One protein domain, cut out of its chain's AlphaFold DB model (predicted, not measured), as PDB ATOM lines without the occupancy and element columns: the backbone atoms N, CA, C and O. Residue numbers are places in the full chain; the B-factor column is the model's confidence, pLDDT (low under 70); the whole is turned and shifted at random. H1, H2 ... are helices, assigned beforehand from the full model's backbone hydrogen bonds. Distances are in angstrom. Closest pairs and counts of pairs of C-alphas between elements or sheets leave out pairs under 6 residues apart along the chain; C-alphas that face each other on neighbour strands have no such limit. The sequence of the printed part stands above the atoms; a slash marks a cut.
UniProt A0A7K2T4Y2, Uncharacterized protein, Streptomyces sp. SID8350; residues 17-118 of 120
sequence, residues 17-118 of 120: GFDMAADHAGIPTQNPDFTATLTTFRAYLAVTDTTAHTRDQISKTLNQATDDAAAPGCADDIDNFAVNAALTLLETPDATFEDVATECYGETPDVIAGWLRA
ATOM      1  N   GLY A  17      93.685  68.812  24.392       92.44
ATOM      2  CA  GLY A  17      92.605  68.609  25.359       92.44
ATOM      3  C   GLY A  17      91.588  67.556  24.907       92.44
ATOM      4  O   GLY A  17      91.141  66.741  25.715       92.44
ATOM      5  N   PHE A  18      91.256  67.536  23.613       90.12
ATOM      6  CA  PHE A  18      90.366  66.533  23.020       90.12
ATOM      7  C   PHE A  18      91.005  65.140  23.002       90.12
ATOM      8  O   PHE A  18      90.359  64.169  23.404       90.12
ATOM      9  N   ASP A  19      92.267  65.039  22.579       90.88
ATOM     10  CA  ASP A  19      93.006  63.773  22.565       90.88
ATOM     11  C   ASP A  19      93.165  63.221  23.992       90.88
ATOM     12  O   ASP A  19      92.873  62.053  24.245       90.88
ATOM     13  N   MET A  20      93.505  64.082  24.959       92.88
ATOM     14  CA  MET A  20      93.589  63.731  26.378       92.88
ATOM     15  C   MET A  20      92.261  63.186  26.923       92.88
ATOM     16  O   MET A  20      92.255  62.178  27.635       92.88
ATOM     17  N   ALA A  21      91.139  63.838  26.601       90.25
ATOM     18  CA  ALA A  21      89.811  63.413  27.033       90.25
ATOM     19  C   ALA A  21      89.448  62.035  26.466       90.25
ATOM     20  O   ALA A  21      89.020  61.142  27.202       90.25
ATOM     21  N   ALA A  22      89.645  61.861  25.158       89.31
ATOM     22  CA  ALA A  22      89.360  60.631  24.436       89.31
ATOM     23  C   ALA A  22      90.194  59.452  24.959       89.31
ATOM     24  O   ALA A  22      89.636  58.399  25.291       89.31
ATOM     25  N   ASP A  23      91.505  59.653  25.113       91.50
ATOM     26  CA  ASP A  23      92.442  58.633  25.587       91.50
ATOM     27  C   ASP A  23      92.103  58.167  27.008       91.50
ATOM     28  O   ASP A  23      92.007  56.962  27.260       91.50
ATOM     29  N   HIS A  24      91.857  59.096  27.937       91.31
ATOM     30  CA  HIS A  24      91.530  58.745  29.322       91.31
ATOM     31  C   HIS A  24      90.133  58.144  29.483       91.31
ATOM     32  O   HIS A  24      89.936  57.225  30.285       91.31
ATOM     33  N   ALA A  25      89.145  58.637  28.734       88.50
ATOM     34  CA  ALA A  25      87.791  58.108  28.803       88.50
ATOM     35  C   ALA A  25      87.641  56.763  28.076       88.50
ATOM     36  O   ALA A  25      86.689  56.027  28.357       88.50
ATOM     37  N   GLY A  26      88.581  56.420  27.187       90.12
ATOM     38  CA  GLY A  26      88.501  55.253  26.310       90.12
ATOM     39  C   GLY A  26      87.465  55.430  25.197       90.12
ATOM     40  O   GLY A  26      86.840  54.454  24.778       90.12
ATOM     41  N   ILE A  27      87.249  56.672  24.754       87.25
ATOM     42  CA  ILE A  27      86.278  57.052  23.722       87.25
ATOM     43  C   ILE A  27      87.053  57.398  22.444       87.25
ATOM     44  O   ILE A  27      88.059  58.092  22.524       87.25
ATOM     45  N   PRO A  28      86.621  56.966  21.248       84.94
ATOM     46  CA  PRO A  28      87.273  57.387  20.012       84.94
ATOM     47  C   PRO A  28      87.122  58.896  19.780       84.94
ATOM     48  O   PRO A  28      86.010  59.412  19.846       84.94
ATOM     49  N   THR A  29      88.188  59.586  19.367       78.25
ATOM     50  CA  THR A  29      88.120  61.001  18.938       78.25
ATOM     51  C   THR A  29      87.206  61.225  17.726       78.25
ATOM     52  O   THR A  29      86.775  62.343  17.468       78.25
ATOM     53  N   GLN A  30      86.858  60.159  16.989       80.19
ATOM     54  CA  GLN A  30      85.854  60.189  15.914       80.19
ATOM     55  C   GLN A  30      84.408  60.095  16.427       80.19
ATOM     56  O   GLN A  30      83.484  59.955  15.622       80.19
ATOM     57  N   ASN A  31      84.191  60.118  17.745       80.12
ATOM     58  CA  ASN A  31      82.854  60.235  18.302       80.12
ATOM     59  C   ASN A  31      82.175  61.499  17.717       80.12
ATOM     60  O   ASN A  31      82.832  62.541  17.599       80.12
ATOM     61  N   PRO A  32      80.898  61.410  17.293       81.50
ATOM     62  CA  PRO A  32      80.207  62.519  16.642       81.50
ATOM     63  C   PRO A  32      80.182  63.805  17.464       81.50
ATOM     64  O   PRO A  32      80.286  64.877  16.876       81.50
ATOM     65  N   ASP A  33      80.080  63.688  18.784       78.75
ATOM     66  CA  ASP A  33      80.001  64.815  19.701       78.75
ATOM     67  C   ASP A  33      81.354  65.529  19.816       78.75
ATOM     68  O   ASP A  33      81.486  66.682  19.407       78.75
ATOM     69  N   PHE A  34      82.424  64.782  20.121       79.06
ATOM     70  CA  PHE A  34      83.803  65.286  20.040       79.06
ATOM     71  C   PHE A  34      84.114  65.939  18.679       79.06
ATOM     72  O   PHE A  34      84.732  67.003  18.600       79.06
ATOM     73  N   THR A  35      83.670  65.324  17.579       83.31
ATOM     74  CA  THR A  35      83.882  65.872  16.234       83.31
ATOM     75  C   THR A  35      83.112  67.179  16.029       83.31
ATOM     76  O   THR A  35      83.643  68.103  15.402       83.31
ATOM     77  N   ALA A  36      81.882  67.274  16.536       81.81
ATOM     78  CA  ALA A  36      81.056  68.470  16.437       81.81
ATOM     79  C   ALA A  36      81.674  69.627  17.230       81.81
ATOM     80  O   ALA A  36      81.921  70.687  16.649       81.81
ATOM     81  N   THR A  37      82.025  69.411  18.497       82.38
ATOM     82  CA  THR A  37      82.609  70.444  19.366       82.38
ATOM     83  C   THR A  37      83.956  70.924  18.831       82.38
ATOM     84  O   THR A  37      84.165  72.131  18.677       82.38
ATOM     85  N   LEU A  38      84.841  70.010  18.409       84.12
ATOM     86  CA  LEU A  38      86.125  70.368  17.792       84.12
ATOM     87  C   LEU A  38      85.940  71.176  16.499       84.12
ATOM     88  O   LEU A  38      86.686  72.123  16.233       84.12
ATOM     89  N   THR A  39      84.945  70.819  15.681       86.25
ATOM     90  CA  THR A  39      84.631  71.556  14.448       86.25
ATOM     91  C   THR A  39      84.170  72.974  14.763       86.25
ATOM     92  O   THR A  39      84.633  73.919  14.121       86.25
ATOM     93  N   THR A  40      83.311  73.146  15.767       84.69
ATOM     94  CA  THR A  40      82.813  74.465  16.170       84.69
ATOM     95  C   THR A  40      83.932  75.327  16.750       84.69
ATOM     96  O   THR A  40      84.058  76.493  16.378       84.69
ATOM     97  N   PHE A  41      84.825  74.748  17.559       87.06
ATOM     98  CA  PHE A  41      85.997  75.447  18.097       87.06
ATOM     99  C   PHE A  41      86.918  75.952  16.979       87.06
ATOM    100  O   PHE A  41      87.288  77.127  16.958       87.06
ATOM    101  N   ARG A  42      87.227  75.099  15.994       85.00
ATOM    102  CA  ARG A  42      88.033  75.485  14.823       85.00
ATOM    103  C   ARG A  42      87.354  76.546  13.961       85.00
ATOM    104  O   ARG A  42      88.024  77.461  13.488       85.00
ATOM    105  N   ALA A  43      86.041  76.451  13.758       83.62
ATOM    106  CA  ALA A  43      85.289  77.453  13.007       83.62
ATOM    107  C   ALA A  43      85.349  78.827  13.689       83.62
ATOM    108  O   ALA A  43      85.557  79.835  13.014       83.62
ATOM    109  N   TYR A  44      85.235  78.857  15.020       77.62
ATOM    110  CA  TYR A  44      85.382  80.076  15.809       77.62
ATOM    111  C   TYR A  44      86.792  80.658  15.718       77.62
ATOM    112  O   TYR A  44      86.937  81.854  15.471       77.62
ATOM    113  N   LEU A  45      87.829  79.824  15.823       77.31
ATOM    114  CA  LEU A  45      89.211  80.276  15.651       77.31
ATOM    115  C   LEU A  45      89.463  80.889  14.269       77.31
ATOM    116  O   LEU A  45      90.050  81.966  14.175       77.31
ATOM    117  N   ALA A  46      88.939  80.268  13.209       78.44
ATOM    118  CA  ALA A  46      89.119  80.734  11.835       78.44
ATOM    119  C   ALA A  46      88.488  82.111  11.549       78.44
ATOM    120  O   ALA A  46      88.899  82.785  10.603       78.44
ATOM    121  N   VAL A  47      87.485  82.528  12.331       70.25
ATOM    122  CA  VAL A  47      86.831  83.844  12.193       70.25
ATOM    123  C   VAL A  47      87.306  84.870  13.224       70.25
ATOM    124  O   VAL A  47      87.000  86.057  13.083       70.25
ATOM    125  N   THR A  48      88.056  84.449  14.246       66.12
ATOM    126  CA  THR A  48      88.732  85.365  15.172       66.12
ATOM    127  C   THR A  48      90.003  85.937  14.547       66.12
ATOM    128  O   THR A  48      90.692  85.274  13.778       66.12
ATOM    129  N   ASP A  49      90.309  87.200  14.852       65.69
ATOM    130  CA  ASP A  49      91.514  87.868  14.351       65.69
ATOM    131  C   ASP A  49      92.784  87.089  14.749       65.69
ATOM    132  O   ASP A  49      92.887  86.571  15.861       65.69
ATOM    133  N   THR A  50      93.773  87.033  13.853       63.28
ATOM    134  CA  THR A  50      95.060  86.316  14.018       63.28
ATOM    135  C   THR A  50      95.989  86.929  15.078       63.28
ATOM    136  O   THR A  50      97.160  86.559  15.196       63.28
ATOM    137  N   THR A  51      95.494  87.904  15.838       71.12
ATOM    138  CA  THR A  51      96.205  88.557  16.933       71.12
ATOM    139  C   THR A  51      96.203  87.683  18.190       71.12
ATOM    140  O   THR A  51      95.419  86.749  18.321       71.12
ATOM    141  N   ALA A  52      97.139  87.933  19.110       79.38
ATOM    142  CA  ALA A  52      97.238  87.143  20.332       79.38
ATOM    143  C   ALA A  52      96.062  87.446  21.284       79.38
ATOM    144  O   ALA A  52      95.767  88.613  21.552       79.38
ATOM    145  N   HIS A  53      95.430  86.403  21.827       84.88
ATOM    146  CA  HIS A  53      94.220  86.499  22.651       84.88
ATOM    147  C   HIS A  53      94.517  86.278  24.130       84.88
ATOM    148  O   HIS A  53      95.338  85.444  24.498       84.88
ATOM    149  N   THR A  54      93.830  87.003  25.004       91.00
ATOM    150  CA  THR A  54      93.875  86.750  26.454       91.00
ATOM    151  C   THR A  54      93.094  85.487  26.824       91.00
ATOM    152  O   THR A  54      92.166  85.102  26.111       91.00
ATOM    153  N   ARG A  55      93.402  84.889  27.985       91.69
ATOM    154  CA  ARG A  55      92.629  83.764  28.550       91.69
ATOM    155  C   ARG A  55      91.122  84.039  28.558       91.69
ATOM    156  O   ARG A  55      90.349  83.197  28.124       91.69
ATOM    157  N   ASP A  56      90.713  85.225  29.007       90.56
ATOM    158  CA  ASP A  56      89.297  85.598  29.112       90.56
ATOM    159  C   ASP A  56      88.598  85.664  27.750       90.56
ATOM    160  O   ASP A  56      87.419  85.328  27.642       90.56
ATOM    161  N   GLN A  57      89.302  86.121  26.709       89.69
ATOM    162  CA  GLN A  57      88.765  86.129  25.346       89.69
ATOM    163  C   GLN A  57      88.581  84.700  24.843       89.69
ATOM    164  O   GLN A  57      87.509  84.372  24.350       89.69
ATOM    165  N   ILE A  58      89.587  83.848  25.046       90.25
ATOM    166  CA  ILE A  58      89.546  82.444  24.629       90.25
ATOM    167  C   ILE A  58      88.422  81.706  25.356       90.25
ATOM    168  O   ILE A  58      87.590  81.084  24.709       90.25
ATOM    169  N   SER A  59      88.328  81.842  26.681       91.56
ATOM    170  CA  SER A  59      87.273  81.221  27.486       91.56
ATOM    171  C   SER A  59      85.878  81.605  26.989       91.56
ATOM    172  O   SER A  59      85.051  80.726  26.765       91.56
ATOM    173  N   LYS A  60      85.621  82.895  26.737       89.75
ATOM    174  CA  LYS A  60      84.330  83.350  26.193       89.75
ATOM    175  C   LYS A  60      84.041  82.763  24.818       89.75
ATOM    176  O   LYS A  60      82.915  82.348  24.574       89.75
ATOM    177  N   THR A  61      85.038  82.732  23.939       88.38
ATOM    178  CA  THR A  61      84.889  82.173  22.594       88.38
ATOM    179  C   THR A  61      84.577  80.682  22.635       88.38
ATOM    180  O   THR A  61      83.654  80.254  21.954       88.38
ATOM    181  N   LEU A  62      85.291  79.897  23.448       89.19
ATOM    182  CA  LEU A  62      85.060  78.454  23.535       89.19
ATOM    183  C   LEU A  62      83.711  78.121  24.184       89.19
ATOM    184  O   LEU A  62      83.007  77.264  23.670       89.19
ATOM    185  N   ASN A  63      83.301  78.846  25.231       89.06
ATOM    186  CA  ASN A  63      81.967  78.665  25.823       89.06
ATOM    187  C   ASN A  63      80.839  79.055  24.850       89.06
ATOM    188  O   ASN A  63      79.822  78.379  24.767       89.06
ATOM    189  N   GLN A  64      81.011  80.124  24.064       86.19
ATOM    190  CA  GLN A  64      80.028  80.449  23.027       86.19
ATOM    191  C   GLN A  64      79.985  79.363  21.942       86.19
ATOM    192  O   GLN A  64      78.919  79.037  21.430       86.19
ATOM    193  N   ALA A  65      81.142  78.793  21.599       84.94
ATOM    194  CA  ALA A  65      81.236  77.709  20.637       84.94
ATOM    195  C   ALA A  65      80.524  76.437  21.129       84.94
ATOM    196  O   ALA A  65      79.816  75.816  20.338       84.94
ATOM    197  N   THR A  66      80.651  76.072  22.410       85.00
ATOM    198  CA  THR A  66      79.883  74.958  22.997       85.00
ATOM    199  C   THR A  66      78.385  75.252  22.993       85.00
ATOM    200  O   THR A  66      77.603  74.415  22.551       85.00
ATOM    201  N   ASP A  67      77.972  76.462  23.386       84.69
ATOM    202  CA  ASP A  67      76.555  76.860  23.400       84.69
ATOM    203  C   ASP A  67      75.911  76.786  22.002       84.69
ATOM    204  O   ASP A  67      74.764  76.357  21.853       84.69
ATOM    205  N   ASP A  68      76.650  77.177  20.962       80.06
ATOM    206  CA  ASP A  68      76.179  77.120  19.578       80.06
ATOM    207  C   ASP A  68      76.132  75.685  19.033       80.06
ATOM    208  O   ASP A  68      75.218  75.342  18.273       80.06
ATOM    209  N   ALA A  69      77.109  74.848  19.406       76.62
ATOM    210  CA  ALA A  69      77.176  73.443  19.005       76.62
ATOM    211  C   ALA A  69      76.043  72.618  19.632       76.62
ATOM    212  O   ALA A  69      75.456  71.768  18.961       76.62
ATOM    213  N   ALA A  70      75.687  72.924  20.880       73.94
ATOM    214  CA  ALA A  70      74.733  72.164  21.675       73.94
ATOM    215  C   ALA A  70      73.257  72.295  21.242       73.94
ATOM    216  O   ALA A  70      72.431  71.604  21.822       73.94
ATOM    217  N   ALA A  71      72.909  73.160  20.270       60.00
ATOM    218  CA  ALA A  71      71.574  73.430  19.692       60.00
ATOM    219  C   ALA A  71      70.351  72.697  20.320       60.00
ATOM    220  O   ALA A  71      70.263  71.471  20.317       60.00
ATOM    221  N   PRO A  72      69.225  73.396  20.550       58.12
ATOM    222  CA  PRO A  72      68.455  73.456  21.828       58.12
ATOM    223  C   PRO A  72      68.855  72.621  23.075       58.12
ATOM    224  O   PRO A  72      68.160  72.736  24.090       58.12
ATOM    225  N   GLY A  73      69.886  71.780  23.043       61.66
ATOM    226  CA  GLY A  73      70.474  71.114  24.199       61.66
ATOM    227  C   GLY A  73      71.355  72.052  25.025       61.66
ATOM    228  O   GLY A  73      71.674  73.167  24.621       61.66
ATOM    229  N   CYS A  74      71.683  71.610  26.236       73.06
ATOM    230  CA  CYS A  74      72.723  72.231  27.052       73.06
ATOM    231  C   CYS A  74      74.055  71.552  26.724       73.06
ATOM    232  O   CYS A  74      74.038  70.351  26.460       73.06
ATOM    233  N   ALA A  75      75.160  72.302  26.791       79.94
ATOM    234  CA  ALA A  75      76.507  71.741  26.720       79.94
ATOM    235  C   ALA A  75      76.651  70.583  27.716       79.94
ATOM    236  O   ALA A  75      76.222  70.702  28.875       79.94
ATOM    237  N   ASP A  76      77.215  69.473  27.261       85.88
ATOM    238  CA  ASP A  76      77.348  68.266  28.069       85.88
ATOM    239  C   ASP A  76      78.729  68.157  28.740       85.88
ATOM    240  O   ASP A  76      79.483  69.130  28.864       85.88
ATOM    241  N   ASP A  77      79.041  66.980  29.276       91.19
ATOM    242  CA  ASP A  77      80.289  66.759  30.001       91.19
ATOM    243  C   ASP A  77      81.526  66.795  29.083       91.19
ATOM    244  O   ASP A  77      82.596  67.211  29.536       91.19
ATOM    245  N   ILE A  78      81.395  66.417  27.805       87.88
ATOM    246  CA  ILE A  78      82.480  66.481  26.814       87.88
ATOM    247  C   ILE A  78      82.786  67.939  26.483       87.88
ATOM    248  O   ILE A  78      83.950  68.349  26.543       87.88
ATOM    249  N   ASP A  79      81.752  68.735  26.217       87.31
ATOM    250  CA  ASP A  79      81.880  70.162  25.919       87.31
ATOM    251  C   ASP A  79      82.590  70.922  27.044       87.31
ATOM    252  O   ASP A  79      83.580  71.630  26.827       87.31
ATOM    253  N   ASN A  80      82.110  70.740  28.276       90.38
ATOM    254  CA  ASN A  80      82.666  71.419  29.440       90.38
ATOM    255  C   ASN A  80      84.120  71.001  29.695       90.38
ATOM    256  O   ASN A  80      84.959  71.845  30.029       90.38
ATOM    257  N   PHE A  81      84.434  69.711  29.530       92.94
ATOM    258  CA  PHE A  81      85.800  69.212  29.681       92.94
ATOM    259  C   PHE A  81      86.737  69.786  28.628       92.94
ATOM    260  O   PHE A  81      87.817  70.259  28.977       92.94
ATOM    261  N   ALA A  82      86.316  69.825  27.366       90.44
ATOM    262  CA  ALA A  82      87.104  70.387  26.279       90.44
ATOM    263  C   ALA A  82      87.502  71.852  26.535       90.44
ATOM    264  O   ALA A  82      88.662  72.223  26.336       90.44
ATOM    265  N   VAL A  83      86.571  72.682  27.022       92.44
ATOM    266  CA  VAL A  83      86.857  74.081  27.389       92.44
ATOM    267  C   VAL A  83      87.899  74.151  28.507       92.44
ATOM    268  O   VAL A  83      88.892  74.872  28.388       92.44
ATOM    269  N   ASN A  84      87.691  73.403  29.591       95.81
ATOM    270  CA  ASN A  84      88.570  73.440  30.758       95.81
ATOM    271  C   ASN A  84      89.969  72.894  30.455       95.81
ATOM    272  O   ASN A  84      90.963  73.501  30.861       95.81
ATOM    273  N   ALA A  85      90.061  71.807  29.690       95.69
ATOM    274  CA  ALA A  85      91.329  71.236  29.257       95.69
ATOM    275  C   ALA A  85      92.115  72.225  28.386       95.69
ATOM    276  O   ALA A  85      93.272  72.509  28.688       95.69
ATOM    277  N   ALA A  86      91.479  72.836  27.379       93.88
ATOM    278  CA  ALA A  86      92.138  73.817  26.516       93.88
ATOM    279  C   ALA A  86      92.663  75.024  27.310       93.88
ATOM    280  O   ALA A  86      93.795  75.467  27.120       93.88
ATOM    281  N   LEU A  87      91.863  75.553  28.241       94.94
ATOM    282  CA  LEU A  87      92.281  76.669  29.088       94.94
ATOM    283  C   LEU A  87      93.422  76.284  30.036       94.94
ATOM    284  O   LEU A  87      94.317  77.097  30.268       94.94
ATOM    285  N   THR A  88      93.411  75.071  30.579       96.69
ATOM    286  CA  THR A  88      94.482  74.577  31.456       96.69
ATOM    287  C   THR A  88      95.780  74.392  30.674       96.69
ATOM    288  O   THR A  88      96.813  74.904  31.091       96.69
ATOM    289  N   LEU A  89      95.723  73.781  29.488       96.69
ATOM    290  CA  LEU A  89      96.883  73.540  28.619       96.69
ATOM    291  C   LEU A  89      97.521  74.826  28.079       96.69
ATOM    292  O   LEU A  89      98.730  74.881  27.862       96.69
ATOM    293  N   LEU A  90      96.744  75.896  27.909       94.44
ATOM    294  CA  LEU A  90      97.299  77.206  27.564       94.44
ATOM    295  C   LEU A  90      98.211  77.763  28.665       94.44
ATOM    296  O   LEU A  90      99.222  78.398  28.365       94.44
ATOM    297  N   GLU A  91      97.866  77.542  29.931       94.69
ATOM    298  CA  GLU A  91      98.655  78.019  31.076       94.69
ATOM    299  C   GLU A  91      99.762  77.044  31.469       94.69
ATOM    300  O   GLU A  91     100.871  77.466  31.806       94.69
ATOM    301  N   THR A  92      99.459  75.753  31.373       96.12
ATOM    302  CA  THR A  92     100.307  74.637  31.775       96.12
ATOM    303  C   THR A  92     100.300  73.597  30.649       96.12
ATOM    304  O   THR A  92      99.509  72.658  30.694       96.12
ATOM    305  N   PRO A  93     101.171  73.732  29.630       95.56
ATOM    306  CA  PRO A  93     101.164  72.855  28.451       95.56
ATOM    307  C   PRO A  93     101.388  71.367  28.740       95.56
ATOM    308  O   PRO A  93     100.994  70.529  27.939       95.56
ATOM    309  N   ASP A  94     102.003  71.047  29.880       95.44
ATOM    310  CA  ASP A  94     102.249  69.670  30.323       95.44
ATOM    311  C   ASP A  94     101.163  69.153  31.289       95.44
ATOM    312  O   ASP A  94     101.360  68.119  31.932       95.44
ATOM    313  N   ALA A  95     100.048  69.880  31.448       97.38
ATOM    314  CA  ALA A  95      98.953  69.467  32.317       97.38
ATOM    315  C   ALA A  95      98.394  68.112  31.879       97.38
ATOM    316  O   ALA A  95      98.187  67.833  30.698       97.38
ATOM    317  N   THR A  96      98.132  67.269  32.863       96.88
ATOM    318  CA  THR A  96      97.548  65.947  32.691       96.88
ATOM    319  C   THR A  96      96.032  65.999  32.861       96.88
ATOM    320  O   THR A  96      95.470  66.971  33.369       96.88
ATOM    321  N   PHE A  97      95.349  64.908  32.512       96.62
ATOM    322  CA  PHE A  97      93.921  64.769  32.807       96.62
ATOM    323  C   PHE A  97      93.634  64.863  34.312       96.62
ATOM    324  O   PHE A  97      92.590  65.375  34.707       96.62
ATOM    325  N   GLU A  98      94.555  64.388  35.159       96.94
ATOM    326  CA  GLU A  98      94.431  64.494  36.616       96.94
ATOM    327  C   GLU A  98      94.493  65.943  37.095       96.94
ATOM    328  O   GLU A  98      93.700  66.322  37.964       96.94
ATOM    329  N   ASP A  99      95.355  66.758  36.488       97.50
ATOM    330  CA  ASP A  99      95.431  68.189  36.784       97.50
ATOM    331  C   ASP A  99      94.109  68.873  36.413       97.50
ATOM    332  O   ASP A  99      93.497  69.521  37.258       97.50
ATOM    333  N   VAL A 100      93.586  68.630  35.204       97.00
ATOM    334  CA  VAL A 100      92.297  69.199  34.760       97.00
ATOM    335  C   VAL A 100      91.140  68.740  35.657       97.00
ATOM    336  O   VAL A 100      90.328  69.558  36.092       97.00
ATOM    337  N   ALA A 101      91.055  67.444  35.972       95.81
ATOM    338  CA  ALA A 101      90.002  66.892  36.827       95.81
ATOM    339  C   ALA A 101      90.030  67.510  38.236       95.81
ATOM    340  O   ALA A 101      89.002  67.948  38.762       95.81
ATOM    341  N   THR A 102      91.219  67.607  38.827       94.75
ATOM    342  CA  THR A 102      91.391  68.132  40.183       94.75
ATOM    343  C   THR A 102      91.145  69.637  40.233       94.75
ATOM    344  O   THR A 102      90.414  70.109  41.105       94.75
ATOM    345  N   GLU A 103      91.730  70.398  39.309       94.44
ATOM    346  CA  GLU A 103      91.697  71.861  39.332       94.44
ATOM    347  C   GLU A 103      90.351  72.432  38.879       94.44
ATOM    348  O   GLU A 103      89.873  73.405  39.466       94.44
ATOM    349  N   CYS A 104      89.723  71.842  37.858       95.75
ATOM    350  CA  CYS A 104      88.495  72.386  37.277       95.75
ATOM    351  C   CYS A 104      87.217  71.793  37.880       95.75
ATOM    352  O   CYS A 104      86.185  72.465  37.871       95.75
ATOM    353  N   TYR A 105      87.270  70.569  38.414       94.38
ATOM    354  CA  TYR A 105      86.075  69.854  38.878       94.38
ATOM    355  C   TYR A 105      86.123  69.463  40.353       94.38
ATOM    356  O   TYR A 105      85.073  69.246  40.954       94.38
ATOM    357  N   GLY A 106      87.312  69.389  40.960       95.06
ATOM    358  CA  GLY A 106      87.465  68.892  42.330       95.06
ATOM    359  C   GLY A 106      87.084  67.414  42.481       95.06
ATOM    360  O   GLY A 106      86.762  66.975  43.584       95.06
ATOM    361  N   GLU A 107      87.111  66.663  41.380       96.38
ATOM    362  CA  GLU A 107      86.705  65.262  41.287       96.38
ATOM    363  C   GLU A 107      87.873  64.386  40.831       96.38
ATOM    364  O   GLU A 107      88.872  64.857  40.289       96.38
ATOM    365  N   THR A 108      87.750  63.075  41.042       95.94
ATOM    366  CA  THR A 108      88.784  62.125  40.601       95.94
ATOM    367  C   THR A 108      88.747  61.899  39.082       95.94
ATOM    368  O   THR A 108      87.659  61.933  38.497       95.94
ATOM    369  N   PRO A 109      89.883  61.551  38.446       95.94
ATOM    370  CA  PRO A 109      89.930  61.231  37.019       95.94
ATOM    371  C   PRO A 109      88.904  60.180  36.578       95.94
ATOM    372  O   PRO A 109      88.262  60.333  35.542       95.94
ATOM    373  N   ASP A 110      88.692  59.141  37.389       95.62
ATOM    374  CA  ASP A 110      87.750  58.061  37.077       95.62
ATOM    375  C   ASP A 110      86.289  58.533  37.037       95.62
ATOM    376  O   ASP A 110      85.502  58.036  36.225       95.62
ATOM    377  N   VAL A 111      85.927  59.496  37.894       96.69
ATOM    378  CA  VAL A 111      84.588  60.107  37.919       96.69
ATOM    379  C   VAL A 111      84.367  60.922  36.651       96.69
ATOM    380  O   VAL A 111      83.384  60.679  35.952       96.69
ATOM    381  N   ILE A 112      85.312  61.802  36.301       96.56
ATOM    382  CA  ILE A 112      85.231  62.624  35.086       96.56
ATOM    383  C   ILE A 112      85.197  61.744  33.837       96.56
ATOM    384  O   ILE A 112      84.318  61.895  32.997       96.56
ATOM    385  N   ALA A 113      86.077  60.747  33.742       94.19
ATOM    386  CA  ALA A 113      86.057  59.786  32.644       94.19
ATOM    387  C   ALA A 113      84.712  59.035  32.552       94.19
ATOM    388  O   ALA A 113      84.278  58.650  31.467       94.19
ATOM    389  N   GLY A 114      84.038  58.814  33.687       94.88
ATOM    390  CA  GLY A 114      82.686  58.263  33.746       94.88
ATOM    391  C   GLY A 114      81.634  59.174  33.118       94.88
ATOM    392  O   GLY A 114      80.793  58.673  32.374       94.88
ATOM    393  N   TRP A 115      81.703  60.480  33.380       94.44
ATOM    394  CA  TRP A 115      80.826  61.488  32.778       94.44
ATOM    395  C   TRP A 115      81.030  61.577  31.267       94.44
ATOM    396  O   TRP A 115      80.073  61.432  30.513       94.44
ATOM    397  N   LEU A 116      82.288  61.649  30.818       92.19
ATOM    398  CA  LEU A 116      82.625  61.682  29.391       92.19
ATOM    399  C   LEU A 116      82.050  60.477  28.637       92.19
ATOM    400  O   LEU A 116      81.507  60.624  27.550       92.19
ATOM    401  N   ARG A 117      82.103  59.275  29.225       91.31
ATOM    402  CA  ARG A 117      81.498  58.070  28.626       91.31
ATOM    403  C   ARG A 117      79.971  58.080  28.619       91.31
ATOM    404  O   ARG A 117      79.378  57.333  27.850       91.31
ATOM    405  N   ALA A 118      79.335  58.831  29.513       89.38
ATOM    406  CA  ALA A 118      77.881  58.941  29.578       89.38
ATOM    407  C   ALA A 118      77.322  59.987  28.599       89.38
ATOM    408  O   ALA A 118      76.132  59.932  28.292       89.38
TER     409      ALA A 118
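What this domain is: This is residues 17 to 118 of the 120 residues of an uncharacterized protein of Streptomyces sp. SID8350 (UniProt A0A7K2T4Y2). One helix, H4, runs through the middle of a compact helical body, with H3 folded beside it as a helical hairpin and H2 crossing H3 and reaching H4 with its first residues. On the side of H4 away from H3, the three shorter helices H1, H5 and H6 form a cluster in which each stands about perpendicular to the other two; the loop residues 49 to 54 stick out. The printed part has 102 residues with six named helices, H1 to H6 in order along the chain, and no named strand, and its class is all helix. It is compact, with a radius of gyration of the C-alphas of 13.1 A and spans of 37 by 31 by 21 A.

Where its parts are: H1 is residues 17 to 25, 12.1 A long, with C-alpha 17 at (92.605, 68.609, 25.359). H2, residues 32 to 47, is the longest at 16 residues and 22.8 A. H3 is residues 55 to 69, 20.9 A, and H4 is residues 77 to 91, 21.6 A, with C-alpha 77 at (80.289, 66.759, 30.001). H5 is residues 97 to 105, 11.1 A. H6 is residues 109 to 118, 14.3 A, with C-alpha 118 at (77.881, 58.941, 29.578).

How they stand to each other: H4 is the hub and touches the five other helices. H3 and H4 form a hairpin at a shallow tilt of 20 degrees, opposite ways; their closest C-alphas, Thr 66 and Asp 79, are 6.0 A apart. H2 touches H4 with residues 33 to 37 alone, closest at the C-alphas of Thr 37 and Asp 79, 6.6 A. H2 touches H3 at a steep tilt of 51 degrees, opposite ways, with the C-alphas of Thr 40 and Ala 65 closest at 5.7 A. H1 touches H4 at a steep tilt of 54 degrees, closest at the C-alphas of Gly 17 and Ala 85, 4.9 A. H5 is about perpendicular to H4 at 74 degrees and touches its residues 84 to 88 alone, with the C-alphas of Ala 85 and Val 100 closest at 5.9 A. H4 and H6 touch only at their ends, where the C-alphas of Ile 78 and Leu 116 are closest at 5.4 A. H1 touches H6 about perpendicular at 87 degrees, with the C-alphas of Ala 25 and Ala 113 closest at 4.5 A. H3 is apart from H1, H5 and H6. In H1, H2, H3, H5 and H6 every O i to N i+4 pair is within hydrogen-bond range, and in H4 10 of 11 are.

The domain as a whole: The two C-alphas farthest apart, those of Asp 49 and Asp 110, are 37.7 A apart. The printed part has no cut and no long link; the links H4 to H5 and H5 to H6 are tight. The mean pLDDT of the printed part is 87.3, and it is under 70 at residues 48 to 50 and 71 to 73.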